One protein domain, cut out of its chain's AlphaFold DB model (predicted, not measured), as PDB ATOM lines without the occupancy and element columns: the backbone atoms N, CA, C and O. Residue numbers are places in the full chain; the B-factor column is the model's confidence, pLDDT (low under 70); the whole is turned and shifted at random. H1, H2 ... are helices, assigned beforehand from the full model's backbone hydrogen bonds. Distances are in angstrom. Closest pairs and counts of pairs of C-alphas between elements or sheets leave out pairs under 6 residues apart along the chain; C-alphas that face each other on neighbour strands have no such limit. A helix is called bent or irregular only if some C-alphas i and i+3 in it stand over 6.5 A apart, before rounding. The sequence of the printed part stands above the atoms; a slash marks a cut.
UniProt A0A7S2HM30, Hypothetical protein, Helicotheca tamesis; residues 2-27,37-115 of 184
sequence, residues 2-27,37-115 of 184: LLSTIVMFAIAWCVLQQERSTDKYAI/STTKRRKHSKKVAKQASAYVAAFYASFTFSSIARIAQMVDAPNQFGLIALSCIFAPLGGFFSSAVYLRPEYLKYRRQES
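What this domain is: This is residues 2 to 27 and 37 to 115 of the 184 residues of the protein "Hypothetical protein" of Helicotheca tamesis (UniProt A0A7S2HM30). Three long helices lie side by side in a flat row, H1, H2, H3, with H2 in the middle and neighbours running opposite ways. H2 and H3 form a long hairpin, H1 runs along its H2 side without touching it, and beyond a kink in H3 residues 106 to 115 stick out from the body, as residues 74 to 79 do at the turn of the hairpin. The printed part has 105 residues with three named helices, in the order H1, H2, H3, and no named strand; the class is all helix. The whole is loose, with a radius of gyration of the C-alphas of 18.7 A, and spans 61 by 35 by 16 A.

How they stand to each other: H1, residues 2 to 27, touches no helix. It is near H2, residues 37 to 74: their closest C-alphas are 8.4 A apart, and 21 pairs of C-alphas are within 10 A. H2 touches H3, residues 81 to 111, with its residues 51 to 69 alone, and the closest C-alphas are those of Ser 62 and Gly 94, 5.6 A apart. H2 and H3 run opposite ways at a shallow tilt of 8 degrees, and they are a helical hairpin. H1 and H3 are apart. Of the O i to N i+4 pairs, 18 of 22 are within hydrogen-bond range in H1, 32 of 34 in H2 and 21 of 27 in H3.

Where its parts are: H1 begins at C-alpha 2, at (-23.066, 64.696, 21.351), and is 38.9 A from first to last C-alpha. It is neither bent nor irregular, but only just: C-alphas 24 and 27 are 6.3 A apart. H2, the longest helix with 38 residues, runs 55.5 A from C-alpha 37, at (-18.878, 30.258, -3.490), to C-alpha 74. H3 is 42.1 A long and ends at C-alpha 111, at (-41.267, 34.526, 2.256). It is only just irregular, with C-alphas 102 and 105 6.9 A apart, and has a kink of 43 degrees near residue 105.

The domain as a whole: The two C-alphas farthest apart are those of Ser 37 and Pro 78, at 61.2 A. Residues 28 to 36 are not printed, and across this cut, in the link from H1 to H2, C-alphas 27 and 37 are 14.8 A apart. The link from H2 to H3, with 6 residues between them, is short. Residues 74 to 79 stand free, and so do residues 106 to 115, of which 106 to 111 belong to H3. The mean pLDDT of the printed part is 70.2; 46 residues are under 70, among them residues 21 to 27, 37 to 44 and 97 to 115.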
ATOM      1  N   LEU A   2     -23.947  64.424  22.503       64.19
ATOM      2  CA  LEU A   2     -23.066  64.696  21.351       64.19
ATOM      3  C   LEU A   2     -22.041  63.582  21.107       64.19
ATOM      4  O   LEU A   2     -21.885  63.112  19.991       64.19
ATOM      5  N   LEU A   3     -21.418  63.063  22.167       64.75
ATOM      6  CA  LEU A   3     -20.493  61.935  22.033       64.75
ATOM      7  C   LEU A   3     -21.189  60.669  21.489       64.75
ATOM      8  O   LEU A   3     -20.628  59.948  20.675       64.75
ATOM      9  N   SER A   4     -22.446  60.433  21.881       69.56
ATOM     10  CA  SER A   4     -23.237  59.293  21.403       69.56
ATOM     11  C   SER A   4     -23.665  59.457  19.946       69.56
ATOM     12  O   SER A   4     -23.660  58.474  19.210       69.56
ATOM     13  N   THR A   5     -24.043  60.665  19.520       77.31
ATOM     14  CA  THR A   5     -24.400  60.932  18.122       77.31
ATOM     15  C   THR A   5     -23.168  60.858  17.229       77.31
ATOM     16  O   THR A   5     -23.245  60.262  16.161       77.31
ATOM     17  N   ILE A   6     -22.018  61.357  17.693       78.25
ATOM     18  CA  ILE A   6     -20.729  61.270  16.993       78.25
ATOM     19  C   ILE A   6     -20.293  59.810  16.830       78.25
ATOM     20  O   ILE A   6     -19.956  59.398  15.724       78.25
ATOM     21  N   VAL A   7     -20.355  58.998  17.892       77.75
ATOM     22  CA  VAL A   7     -20.010  57.566  17.822       77.75
ATOM     23  C   VAL A   7     -20.952  56.813  16.879       77.75
ATOM     24  O   VAL A   7     -20.499  56.001  16.076       77.75
ATOM     25  N   MET A   8     -22.254  57.103  16.905       69.75
ATOM     26  CA  MET A   8     -23.224  56.455  16.012       69.75
ATOM     27  C   MET A   8     -23.067  56.879  14.556       69.75
ATOM     28  O   MET A   8     -23.149  56.042  13.656       69.75
ATOM     29  N   PHE A   9     -22.789  58.156  14.323       80.19
ATOM     30  CA  PHE A   9     -22.456  58.668  13.006       80.19
ATOM     31  C   PHE A   9     -21.187  58.003  12.479       80.19
ATOM     32  O   PHE A   9     -21.199  57.509  11.359       80.19
ATOM     33  N   ALA A  10     -20.146  57.873  13.306       75.00
ATOM     34  CA  ALA A  10     -18.915  57.174  12.953       75.00
ATOM     35  C   ALA A  10     -19.159  55.694  12.625       75.00
ATOM     36  O   ALA A  10     -18.619  55.204  11.639       75.00
ATOM     37  N   ILE A  11     -20.010  54.987  13.377       78.75
ATOM     38  CA  ILE A  11     -20.378  53.593  13.076       78.75
ATOM     39  C   ILE A  11     -21.143  53.508  11.750       78.75
ATOM     40  O   ILE A  11     -20.820  52.664  10.917       78.75
ATOM     41  N   ALA A  12     -22.124  54.384  11.516       73.62
ATOM     42  CA  ALA A  12     -22.878  54.418  10.263       73.62
ATOM     43  C   ALA A  12     -21.969  54.731   9.063       73.62
ATOM     44  O   ALA A  12     -22.051  54.063   8.032       73.62
ATOM     45  N   TRP A  13     -21.058  55.692   9.227       74.94
ATOM     46  CA  TRP A  13     -20.057  56.056   8.228       74.94
ATOM     47  C   TRP A  13     -19.095  54.904   7.959       74.94
ATOM     48  O   TRP A  13     -18.840  54.572   6.806       74.94
ATOM     49  N   CYS A  14     -18.624  54.241   9.014       78.38
ATOM     50  CA  CYS A  14     -17.721  53.102   8.919       78.38
ATOM     51  C   CYS A  14     -18.395  51.933   8.193       78.38
ATOM     52  O   CYS A  14     -17.795  51.363   7.288       78.38
ATOM     53  N   VAL A  15     -19.672  51.644   8.480       78.75
ATOM     54  CA  VAL A  15     -20.466  50.622   7.775       78.75
ATOM     55  C   VAL A  15     -20.644  50.974   6.294       78.75
ATOM     56  O   VAL A  15     -20.402  50.125   5.436       78.75
ATOM     57  N   LEU A  16     -21.004  52.221   5.972       73.38
ATOM     58  CA  LEU A  16     -21.113  52.708   4.588       73.38
ATOM     59  C   LEU A  16     -19.776  52.606   3.843       73.38
ATOM     60  O   LEU A  16     -19.721  52.224   2.671       73.38
ATOM     61  N   GLN A  17     -18.681  52.912   4.530       74.31
ATOM     62  CA  GLN A  17     -17.334  52.840   3.983       74.31
ATOM     63  C   GLN A  17     -16.881  51.387   3.787       74.31
ATOM     64  O   GLN A  17     -16.275  51.064   2.762       74.31
ATOM     65  N   GLN A  18     -17.265  50.482   4.688       72.88
ATOM     66  CA  GLN A  18     -17.056  49.041   4.553       72.88
ATOM     67  C   GLN A  18     -17.828  48.468   3.363       72.88
ATOM     68  O   GLN A  18     -17.278  47.654   2.615       72.88
ATOM     69  N   GLU A  19     -19.065  48.913   3.121       70.06
ATOM     70  CA  GLU A  19     -19.827  48.511   1.936       70.06
ATOM     71  C   GLU A  19     -19.129  48.950   0.642       70.06
ATOM     72  O   GLU A  19     -18.952  48.128  -0.263       70.06
ATOM     73  N   ARG A  20     -18.642  50.197   0.585       71.88
ATOM     74  CA  ARG A  20     -17.929  50.736  -0.587       71.88
ATOM     75  C   ARG A  20     -16.595  50.037  -0.858       71.88
ATOM     76  O   ARG A  20     -16.297  49.738  -2.015       71.88
ATOM     77  N   SER A  21     -15.801  49.740   0.170       69.31
ATOM     78  CA  SER A  21     -14.533  49.013  -0.006       69.31
ATOM     79  C   SER A  21     -14.755  47.567  -0.431       69.31
ATOM     80  O   SER A  21     -14.003  47.038  -1.247       69.31
ATOM     81  N   THR A  22     -15.820  46.923   0.049       63.09
ATOM     82  CA  THR A  22     -16.088  45.525  -0.295       63.09
ATOM     83  C   THR A  22     -16.530  45.374  -1.756       63.09
ATOM     84  O   THR A  22     -16.175  44.383  -2.394       63.09
ATOM     85  N   ASP A  23     -17.235  46.338  -2.353       63.62
ATOM     86  CA  ASP A  23     -17.625  46.240  -3.772       63.62
ATOM     87  C   ASP A  23     -16.438  46.314  -4.742       63.62
ATOM     88  O   ASP A  23     -16.421  45.595  -5.743       63.62
ATOM     89  N   LYS A  24     -15.376  47.056  -4.402       62.69
ATOM     90  CA  LYS A  24     -14.187  47.188  -5.263       62.69
ATOM     91  C   LYS A  24     -13.438  45.867  -5.486       62.69
ATOM     92  O   LYS A  24     -12.878  45.656  -6.558       62.69
ATOM     93  N   TYR A  25     -13.498  44.933  -4.535       60.41
ATOM     94  CA  TYR A  25     -12.880  43.605  -4.674       60.41
ATOM     95  C   TYR A  25     -13.788  42.558  -5.342       60.41
ATOM     96  O   TYR A  25     -13.364  41.425  -5.549       60.41
ATOM     97  N   ALA A  26     -15.040  42.898  -5.679       57.88
ATOM     98  CA  ALA A  26     -15.946  41.984  -6.385       57.88
ATOM     99  C   ALA A  26     -15.590  41.822  -7.867       57.88
ATOM    100  O   ALA A  26     -15.877  40.785  -8.456       57.88
ATOM    101  N   ILE A  27     -15.032  42.882  -8.461       57.81
ATOM    102  CA  ILE A  27     -14.995  43.067  -9.916       57.81
ATOM    103  C   ILE A  27     -13.620  42.699 -10.505       57.81
ATOM    104  O   ILE A  27     -13.529  42.369 -11.679       57.81
ATOM    105  N   SER A  37     -19.033  30.500  -4.936       58.38
ATOM    106  CA  SER A  37     -18.878  30.258  -3.490       58.38
ATOM    107  C   SER A  37     -18.677  31.564  -2.706       58.38
ATOM    108  O   SER A  37     -19.283  31.752  -1.646       58.38
ATOM    109  N   THR A  38     -17.929  32.524  -3.260       59.94
ATOM    110  CA  THR A  38     -17.685  33.838  -2.638       59.94
ATOM    111  C   THR A  38     -18.934  34.720  -2.619       59.94
ATOM    112  O   THR A  38     -19.213  35.365  -1.604       59.94
ATOM    113  N   THR A  39     -19.776  34.682  -3.661       64.31
ATOM    114  CA  THR A  39     -21.077  35.381  -3.642       64.31
ATOM    115  C   THR A  39     -22.023  34.833  -2.576       64.31
ATOM    116  O   THR A  39     -22.750  35.615  -1.957       64.31
ATOM    117  N   LYS A  40     -22.025  33.519  -2.306       64.88
ATOM    118  CA  LYS A  40     -22.840  32.935  -1.223       64.88
ATOM    119  C   LYS A  40     -22.376  33.430   0.154       64.88
ATOM    120  O   LYS A  40     -23.220  33.865   0.941       64.88
ATOM    121  N   ARG A  41     -21.062  33.456   0.419       64.06
ATOM    122  CA  ARG A  41     -20.501  33.991   1.680       64.06
ATOM    123  C   ARG A  41     -20.765  35.494   1.839       64.06
ATOM    124  O   ARG A  41     -21.191  35.922   2.910       64.06
ATOM    125  N   ARG A  42     -20.648  36.289   0.767       65.94
ATOM    126  CA  ARG A  42     -21.000  37.726   0.778       65.94
ATOM    127  C   ARG A  42     -22.469  37.983   1.078       65.94
ATOM    128  O   ARG A  42     -22.785  38.847   1.890       65.94
ATOM    129  N   LYS A  43     -23.377  37.224   0.455       68.38
ATOM    130  CA  LYS A  43     -24.819  37.328   0.729       68.38
ATOM    131  C   LYS A  43     -25.137  37.007   2.189       68.38
ATOM    132  O   LYS A  43     -26.059  37.601   2.737       68.38
ATOM    133  N   HIS A  44     -24.399  36.089   2.814       69.50
ATOM    134  CA  HIS A  44     -24.532  35.805   4.243       69.50
ATOM    135  C   HIS A  44     -24.010  36.965   5.103       69.50
ATOM    136  O   HIS A  44     -24.740  37.450   5.961       69.50
ATOM    137  N   SER A  45     -22.807  37.472   4.819       70.19
ATOM    138  CA  SER A  45     -22.217  38.602   5.551       70.19
ATOM    139  C   SER A  45     -23.097  39.863   5.500       70.19
ATOM    140  O   SER A  45     -23.432  40.416   6.544       70.19
ATOM    141  N   LYS A  46     -23.622  40.241   4.320       70.25
ATOM    142  CA  LYS A  46     -24.554  41.382   4.183       70.25
ATOM    143  C   LYS A  46     -25.835  41.213   5.011       70.25
ATOM    144  O   LYS A  46     -26.366  42.186   5.539       70.25
ATOM    145  N   LYS A  47     -26.350  39.984   5.142       71.06
ATOM    146  CA  LYS A  47     -27.535  39.714   5.976       71.06
ATOM    147  C   LYS A  47     -27.234  39.909   7.458       71.06
ATOM    148  O   LYS A  47     -28.048  40.521   8.140       71.06
ATOM    149  N   VAL A  48     -26.083  39.422   7.921       73.56
ATOM    150  CA  VAL A  48     -25.632  39.585   9.312       73.56
ATOM    151  C   VAL A  48     -25.368  41.059   9.620       73.56
ATOM    152  O   VAL A  48     -25.856  41.556  10.627       73.56
ATOM    153  N   ALA A  49     -24.720  41.797   8.716       69.44
ATOM    154  CA  ALA A  49     -24.497  43.234   8.873       69.44
ATOM    155  C   ALA A  49     -25.817  44.018   8.968       69.44
ATOM    156  O   ALA A  49     -26.001  44.807   9.887       69.44
ATOM    157  N   LYS A  50     -26.793  43.733   8.090       73.50
ATOM    158  CA  LYS A  50     -28.130  44.357   8.146       73.50
ATOM    159  C   LYS A  50     -28.931  43.952   9.390       73.50
ATOM    160  O   LYS A  50     -29.921  44.601   9.729       73.50
ATOM    161  N   GLN A  51     -28.592  42.825  10.010       68.75
ATOM    162  CA  GLN A  51     -29.192  42.371  11.261       68.75
ATOM    163  C   GLN A  51     -28.581  43.122  12.448       68.75
ATOM    164  O   GLN A  51     -29.321  43.649  13.273       68.75
ATOM    165  N   ALA A  52     -27.253  43.236  12.475       71.62
ATOM    166  CA  ALA A  52     -26.520  44.003  13.472       71.62
ATOM    167  C   ALA A  52     -26.870  45.497  13.416       71.62
ATOM    168  O   ALA A  52     -27.145  46.094  14.449       71.62
ATOM    169  N   SER A  53     -26.969  46.096  12.226       68.94
ATOM    170  CA  SER A  53     -27.332  47.514  12.096       68.94
ATOM    171  C   SER A  53     -28.757  47.805  12.570       68.94
ATOM    172  O   SER A  53     -28.990  48.822  13.213       68.94
ATOM    173  N   ALA A  54     -29.703  46.891  12.329       71.06
ATOM    174  CA  ALA A  54     -31.061  47.007  12.860       71.06
ATOM    175  C   ALA A  54     -31.098  46.889  14.394       71.06
ATOM    176  O   ALA A  54     -31.872  47.594  15.035       71.06
ATOM    177  N   TYR A  55     -30.248  46.039  14.982       70.94
ATOM    178  CA  TYR A  55     -30.105  45.926  16.435       70.94
ATOM    179  C   TYR A  55     -29.563  47.221  17.050       70.94
ATOM    180  O   TYR A  55     -30.142  47.747  17.995       70.94
ATOM    181  N   VAL A  56     -28.498  47.774  16.464       72.94
ATOM    182  CA  VAL A  56     -27.896  49.038  16.915       72.94
ATOM    183  C   VAL A  56     -28.894  50.195  16.796       72.94
ATOM    184  O   VAL A  56     -29.024  50.979  17.731       72.94
ATOM    185  N   ALA A  57     -29.654  50.267  15.700       69.75
ATOM    186  CA  ALA A  57     -30.677  51.295  15.507       69.75
ATOM    187  C   ALA A  57     -31.817  51.201  16.535       69.75
ATOM    188  O   ALA A  57     -32.253  52.216  17.072       69.75
ATOM    189  N   ALA A  58     -32.284  49.988  16.840       72.31
ATOM    190  CA  ALA A  58     -33.321  49.774  17.841       72.31
ATOM    191  C   ALA A  58     -32.846  50.114  19.257       72.31
ATOM    192  O   ALA A  58     -33.535  50.837  19.973       72.31
ATOM    193  N   PHE A  59     -31.652  49.643  19.630       72.38
ATOM    194  CA  PHE A  59     -31.014  49.985  20.898       72.38
ATOM    195  C   PHE A  59     -30.899  51.506  21.055       72.38
ATOM    196  O   PHE A  59     -31.273  52.054  22.091       72.38
ATOM    197  N   TYR A  60     -30.475  52.192  19.992       72.12
ATOM    198  CA  TYR A  60     -30.378  53.646  19.962       72.12
ATOM    199  C   TYR A  60     -31.733  54.328  20.159       72.12
ATOM    200  O   TYR A  60     -31.834  55.231  20.986       72.12
ATOM    201  N   ALA A  61     -32.788  53.883  19.471       70.06
ATOM    202  CA  ALA A  61     -34.127  54.447  19.639       70.06
ATOM    203  C   ALA A  61     -34.587  54.374  21.105       70.06
ATOM    204  O   ALA A  61     -34.973  55.393  21.674       70.06
ATOM    205  N   SER A  62     -34.443  53.215  21.756       71.62
ATOM    206  CA  SER A  62     -34.767  53.059  23.182       71.62
ATOM    207  C   SER A  62     -33.889  53.922  24.099       71.62
ATOM    208  O   SER A  62     -34.383  54.512  25.059       71.62
ATOM    209  N   PHE A  63     -32.595  54.046  23.796       75.25
ATOM    210  CA  PHE A  63     -31.649  54.779  24.638       75.25
ATOM    211  C   PHE A  63     -31.800  56.304  24.520       75.25
ATOM    212  O   PHE A  63     -31.614  57.035  25.497       75.25
ATOM    213  N   THR A  64     -32.174  56.793  23.336       72.06
ATOM    214  CA  THR A  64     -32.330  58.227  23.058       72.06
ATOM    215  C   THR A  64     -33.489  58.809  23.862       72.06
ATOM    216  O   THR A  64     -33.314  59.832  24.519       72.06
ATOM    217  N   PHE A  65     -34.636  58.124  23.908       71.75
ATOM    218  CA  PHE A  65     -35.782  58.559  24.716       71.75
ATOM    219  C   PHE A  65     -35.457  58.602  26.212       71.75
ATOM    220  O   PHE A  65     -35.740  59.601  26.871       71.75
ATOM    221  N   SER A  66     -34.795  57.566  26.738       71.81
ATOM    222  CA  SER A  66     -34.378  57.544  28.146       71.81
ATOM    223  C   SER A  66     -33.383  58.664  28.477       71.81
ATOM    224  O   SER A  66     -33.424  59.227  29.569       71.81
ATOM    225  N   SER A  67     -32.498  59.003  27.536       75.38
ATOM    226  CA  SER A  67     -31.515  60.078  27.708       75.38
ATOM    227  C   SER A  67     -32.163  61.465  27.678       75.38
ATOM    228  O   SER A  67     -31.803  62.321  28.481       75.38
ATOM    229  N   ILE A  68     -33.136  61.688  26.787       77.12
ATOM    230  CA  ILE A  68     -33.887  62.951  26.704       77.12
ATOM    231  C   ILE A  68     -34.691  63.178  27.988       77.12
ATOM    232  O   ILE A  68     -34.641  64.272  28.544       77.12
ATOM    233  N   ALA A  69     -35.370  62.146  28.498       73.69
ATOM    234  CA  ALA A  69     -36.118  62.238  29.752       73.69
ATOM    235  C   ALA A  69     -35.214  62.618  30.939       73.69
ATOM    236  O   ALA A  69     -35.578  63.466  31.750       73.69
ATOM    237  N   ARG A  70     -33.998  62.057  31.003       78.06
ATOM    238  CA  ARG A  70     -33.001  62.403  32.028       78.06
ATOM    239  C   ARG A  70     -32.490  63.836  31.918       78.06
ATOM    240  O   ARG A  70     -32.271  64.469  32.940       78.06
ATOM    241  N   ILE A  71     -32.308  64.363  30.710       80.56
ATOM    242  CA  ILE A  71     -31.875  65.757  30.531       80.56
ATOM    243  C   ILE A  71     -33.004  66.721  30.882       80.56
ATOM    244  O   ILE A  71     -32.752  67.715  31.552       80.56
ATOM    245  N   ALA A  72     -34.245  66.405  30.506       78.56
ATOM    246  CA  ALA A  72     -35.407  67.198  30.900       78.56
ATOM    247  C   ALA A  72     -35.542  67.290  32.431       78.56
ATOM    248  O   ALA A  72     -35.848  68.364  32.943       78.56
ATOM    249  N   GLN A  73     -35.223  66.203  33.147       78.19
ATOM    250  CA  GLN A  73     -35.124  66.176  34.613       78.19
ATOM    251  C   GLN A  73     -34.060  67.123  35.173       78.19
ATOM    252  O   GLN A  73     -34.295  67.732  36.206       78.19
ATOM    253  N   MET A  74     -32.915  67.277  34.505       81.19
ATOM    254  CA  MET A  74     -31.837  68.154  34.987       81.19
ATOM    255  C   MET A  74     -32.086  69.646  34.730       81.19
ATOM    256  O   MET A  74     -31.426  70.473  35.348       81.19
ATOM    257  N   VAL A  75     -33.001  69.996  33.823       87.56
ATOM    258  CA  VAL A  75     -33.326  71.394  33.471       87.56
ATOM    259  C   VAL A  75     -34.518  71.925  34.288       87.56
ATOM    260  O   VAL A  75     -34.980  73.035  34.059       87.56
ATOM    261  N   ASP A  76     -35.013  71.144  35.253       80.56
ATOM    262  CA  ASP A  76     -36.117  71.524  36.149       80.56
ATOM    263  C   ASP A  76     -37.397  71.955  35.400       80.56
ATOM    264  O   ASP A  76     -38.154  72.829  35.818       80.56
ATOM    265  N   ALA A  77     -37.649  71.333  34.241       73.69
ATOM    266  CA  ALA A  77     -38.812  71.646  33.420       73.69
ATOM    267  C   ALA A  77     -40.108  71.145  34.098       73.69
ATOM    268  O   ALA A  77     -40.256  69.925  34.273       73.69
ATOM    269  N   PRO A  78     -41.069  72.028  34.441       65.50
ATOM    270  CA  PRO A  78     -42.347  71.617  35.010       65.50
ATOM    271  C   PRO A  78     -43.185  70.906  33.933       65.50
ATOM    272  O   PRO A  78     -43.312  71.399  32.816       65.50
ATOM    273  N   ASN A  79     -43.761  69.746  34.276       62.91
ATOM    274  CA  ASN A  79     -44.510  68.805  33.413       62.91
ATOM    275  C   ASN A  79     -43.688  67.831  32.544       62.91
ATOM    276  O   ASN A  79     -43.762  67.819  31.317       62.91
ATOM    277  N   GLN A  80     -43.013  66.878  33.194       72.62
ATOM    278  CA  GLN A  80     -42.337  65.747  32.530       72.62
ATOM    279  C   GLN A  80     -43.213  64.503  32.347       72.62
ATOM    280  O   GLN A  80     -42.729  63.464  31.894       72.62
ATOM    281  N   PHE A  81     -44.506  64.585  32.672       79.19
ATOM    282  CA  PHE A  81     -45.404  63.433  32.617       79.19
ATOM    283  C   PHE A  81     -45.441  62.794  31.219       79.19
ATOM    284  O   PHE A  81     -45.336  61.575  31.092       79.19
ATOM    285  N   GLY A  82     -45.475  63.613  30.159       79.38
ATOM    286  CA  GLY A  82     -45.450  63.125  28.776       79.38
ATOM    287  C   GLY A  82     -44.161  62.380  28.408       79.38
ATOM    288  O   GLY A  82     -44.209  61.340  27.754       79.38
ATOM    289  N   LEU A  83     -43.004  62.860  28.874       73.12
ATOM    290  CA  LEU A  83     -41.703  62.226  28.623       73.12
ATOM    291  C   LEU A  83     -41.549  60.907  29.387       73.12
ATOM    292  O   LEU A  83     -41.022  59.935  28.842       73.12
ATOM    293  N   ILE A  84     -42.049  60.854  30.623       76.69
ATOM    294  CA  ILE A  84     -42.052  59.637  31.439       76.69
ATOM    295  C   ILE A  84     -42.970  58.588  30.802       76.69
ATOM    296  O   ILE A  84     -42.533  57.454  30.594       76.69
ATOM    297  N   ALA A  85     -44.182  58.974  30.390       80.50
ATOM    298  CA  ALA A  85     -45.122  58.090  29.702       80.50
ATOM    299  C   ALA A  85     -44.535  57.512  28.404       80.50
ATOM    300  O   ALA A  85     -44.599  56.301  28.184       80.50
ATOM    301  N   LEU A  86     -43.883  58.342  27.576       75.50
ATOM    302  CA  LEU A  86     -43.172  57.852  26.394       75.50
ATOM    303  C   LEU A  86     -42.066  56.861  26.778       75.50
ATOM    304  O   LEU A  86     -41.962  55.801  26.163       75.50
ATOM    305  N   SER A  87     -41.263  57.151  27.804       71.75
ATOM    306  CA  SER A  87     -40.184  56.244  28.216       71.75
ATOM    307  C   SER A  87     -40.706  54.873  28.671       71.75
ATOM    308  O   SER A  87     -40.131  53.852  28.298       71.75
ATOM    309  N   CYS A  88     -41.845  54.829  29.369       79.25
ATOM    310  CA  CYS A  88     -42.505  53.588  29.773       79.25
ATOM    311  C   CYS A  88     -43.044  52.779  28.584       79.25
ATOM    312  O   CYS A  88     -42.993  51.554  28.625       79.25
ATOM    313  N   ILE A  89     -43.515  53.433  27.517       81.44
ATOM    314  CA  ILE A  89     -43.964  52.752  26.288       81.44
ATOM    315  C   ILE A  89     -42.765  52.221  25.491       81.44
ATOM    316  O   ILE A  89     -42.807  51.112  24.957       81.44
ATOM    317  N   PHE A  90     -41.671  52.983  25.420       72.94
ATOM    318  CA  PHE A  90     -40.484  52.600  24.650       72.94
ATOM    319  C   PHE A  90     -39.566  51.601  25.372       72.94
ATOM    320  O   PHE A  90     -38.818  50.878  24.711       72.94
ATOM    321  N   ALA A  91     -39.651  51.496  26.701       71.56
ATOM    322  CA  ALA A  91     -38.911  50.518  27.497       71.56
ATOM    323  C   ALA A  91     -39.145  49.055  27.046       71.56
ATOM    324  O   ALA A  91     -38.167  48.376  26.716       71.56
ATOM    325  N   PRO A  92     -40.390  48.548  26.930       77.31
ATOM    326  CA  PRO A  92     -40.640  47.202  26.412       77.31
ATOM    327  C   PRO A  92     -40.336  47.081  24.911       77.31
ATOM    328  O   PRO A  92     -39.984  45.992  24.445       77.31
ATOM    329  N   LEU A  93     -40.394  48.183  24.148       74.69
ATOM    330  CA  LEU A  93     -40.019  48.174  22.730       74.69
ATOM    331  C   LEU A  93     -38.545  47.789  22.524       74.69
ATOM    332  O   LEU A  93     -38.237  47.121  21.537       74.69
ATOM    333  N   GLY A  94     -37.647  48.117  23.461       64.81
ATOM    334  CA  GLY A  94     -36.245  47.673  23.412       64.81
ATOM    335  C   GLY A  94     -36.102  46.142  23.369       64.81
ATOM    336  O   GLY A  94     -35.327  45.592  22.575       64.81
ATOM    337  N   GLY A  95     -36.921  45.430  24.151       66.38
ATOM    338  CA  GLY A  95     -37.019  43.967  24.112       66.38
ATOM    339  C   GLY A  95     -37.729  43.454  22.855       66.38
ATOM    340  O   GLY A  95     -37.282  42.486  22.230       66.38
ATOM    341  N   PHE A  96     -38.792  44.140  22.423       70.12
ATOM    342  CA  PHE A  96     -39.544  43.794  21.215       70.12
ATOM    343  C   PHE A  96     -38.666  43.823  19.960       70.12
ATOM    344  O   PHE A  96     -38.652  42.851  19.201       70.12
ATOM    345  N   PHE A  97     -37.877  44.881  19.767       68.75
ATOM    346  CA  PHE A  97     -36.976  44.989  18.623       68.75
ATOM    347  C   PHE A  97     -35.868  43.936  18.652       68.75
ATOM    348  O   PHE A  97     -35.539  43.367  17.607       68.75
ATOM    349  N   SER A  98     -35.354  43.609  19.840       64.44
ATOM    350  CA  SER A  98     -34.406  42.505  20.010       64.44
ATOM    351  C   SER A  98     -35.028  41.170  19.575       64.44
ATOM    352  O   SER A  98     -34.387  40.397  18.863       64.44
ATOM    353  N   SER A  99     -36.307  40.922  19.884       64.06
ATOM    354  CA  SER A  99     -37.032  39.725  19.421       64.06
ATOM    355  C   SER A  99     -37.334  39.739  17.910       64.06
ATOM    356  O   SER A  99     -37.182  38.720  17.230       64.06
ATOM    357  N   ALA A 100     -37.682  40.902  17.347       66.75
ATOM    358  CA  ALA A 100     -37.994  41.071  15.929       66.75
ATOM    359  C   ALA A 100     -36.773  40.773  15.039       66.75
ATOM    360  O   ALA A 100     -36.893  40.191  13.956       66.75
ATOM    361  N   VAL A 101     -35.575  41.097  15.528       63.34
ATOM    362  CA  VAL A 101     -34.297  40.739  14.902       63.34
ATOM    363  C   VAL A 101     -34.115  39.217  14.813       63.34
ATOM    364  O   VAL A 101     -33.691  38.717  13.768       63.34
ATOM    365  N   TYR A 102     -34.488  38.469  15.855       64.25
ATOM    366  CA  TYR A 102     -34.420  37.002  15.862       64.25
ATOM    367  C   TYR A 102     -35.454  36.332  14.946       64.25
ATOM    368  O   TYR A 102     -35.196  35.239  14.436       64.25
ATOM    369  N   LEU A 103     -36.590  36.984  14.693       65.81
ATOM    370  CA  LEU A 103     -37.647  36.499  13.794       65.81
ATOM    371  C   LEU A 103     -37.313  36.703  12.306       65.81
ATOM    372  O   LEU A 103     -37.754  35.941  11.443       65.81
ATOM    373  N   ARG A 104     -36.486  37.699  11.982       64.56
ATOM    374  CA  ARG A 104     -36.158  38.089  10.603       64.56
ATOM    375  C   ARG A 104     -35.538  36.993   9.710       64.56
ATOM    376  O   ARG A 104     -35.962  36.903   8.553       64.56
ATOM    377  N   PRO A 105     -34.547  36.180  10.140       62.03
ATOM    378  CA  PRO A 105     -33.968  35.146   9.276       62.03
ATOM    379  C   PRO A 105     -34.961  34.024   8.950       62.03
ATOM    380  O   PRO A 105     -34.915  33.500   7.839       62.03
ATOM    381  N   GLU A 106     -35.869  33.697   9.873       64.56
ATOM    382  CA  GLU A 106     -36.965  32.750   9.645       64.56
ATOM    383  C   GLU A 106     -37.967  33.357   8.654       64.56
ATOM    384  O   GLU A 106     -38.216  32.768   7.604       64.56
ATOM    385  N   TYR A 107     -38.433  34.590   8.888       63.22
ATOM    386  CA  TYR A 107     -39.388  35.272   8.003       63.22
ATOM    387  C   TYR A 107     -38.908  35.358   6.544       63.22
ATOM    388  O   TYR A 107     -39.662  35.077   5.614       63.22
ATOM    389  N   LEU A 108     -37.628  35.682   6.312       64.00
ATOM    390  CA  LEU A 108     -37.065  35.729   4.955       64.00
ATOM    391  C   LEU A 108     -36.940  34.348   4.295       64.00
ATOM    392  O   LEU A 108     -36.917  34.266   3.064       64.00
ATOM    393  N   LYS A 109     -36.793  33.287   5.094       64.56
ATOM    394  CA  LYS A 109     -36.736  31.903   4.615       64.56
ATOM    395  C   LYS A 109     -38.122  31.458   4.147       64.56
ATOM    396  O   LYS A 109     -38.223  30.905   3.060       64.56
ATOM    397  N   TYR A 110     -39.166  31.822   4.895       59.91
ATOM    398  CA  TYR A 110     -40.564  31.513   4.573       59.91
ATOM    399  C   TYR A 110     -41.133  32.356   3.433       59.91
ATOM    400  O   TYR A 110     -41.777  31.808   2.544       59.91
ATOM    401  N   ARG A 111     -40.813  33.654   3.358       61.41
ATOM    402  CA  ARG A 111     -41.267  34.526   2.256       61.41
ATOM    403  C   ARG A 111     -40.772  34.074   0.873       61.41
ATOM    404  O   ARG A 111     -41.373  34.428  -0.133       61.41
ATOM    405  N   ARG A 112     -39.668  33.321   0.800       58.88
ATOM    406  CA  ARG A 112     -39.188  32.717  -0.459       58.88
ATOM    407  C   ARG A 112     -39.822  31.367  -0.772       58.88
ATOM    408  O   ARG A 112     -39.658  30.907  -1.895       58.88
ATOM    409  N   GLN A 113     -40.441  30.727   0.214       58.25
ATOM    410  CA  GLN A 113     -40.949  29.367   0.092       58.25
ATOM    411  C   GLN A 113     -42.460  29.326  -0.130       58.25
ATOM    412  O   GLN A 113     -42.910  28.426  -0.823       58.25
ATOM    413  N   GLU A 114     -43.227  30.305   0.361       55.50
ATOM    414  CA  GLU A 114     -44.677  30.358   0.142       55.50
ATOM    415  C   GLU A 114     -45.166  31.812   0.044       55.50
ATOM    416  O   GLU A 114     -45.156  32.561   1.021       55.50
ATOM    417  N   SER A 115     -45.619  32.221  -1.143       52.44
ATOM    418  CA  SER A 115     -46.357  33.472  -1.383       52.44
ATOM    419  C   SER A 115     -47.875  33.315  -1.204       52.44
ATOM    420  O   SER A 115     -48.633  34.166  -1.655       52.44
TER     421      SER A 115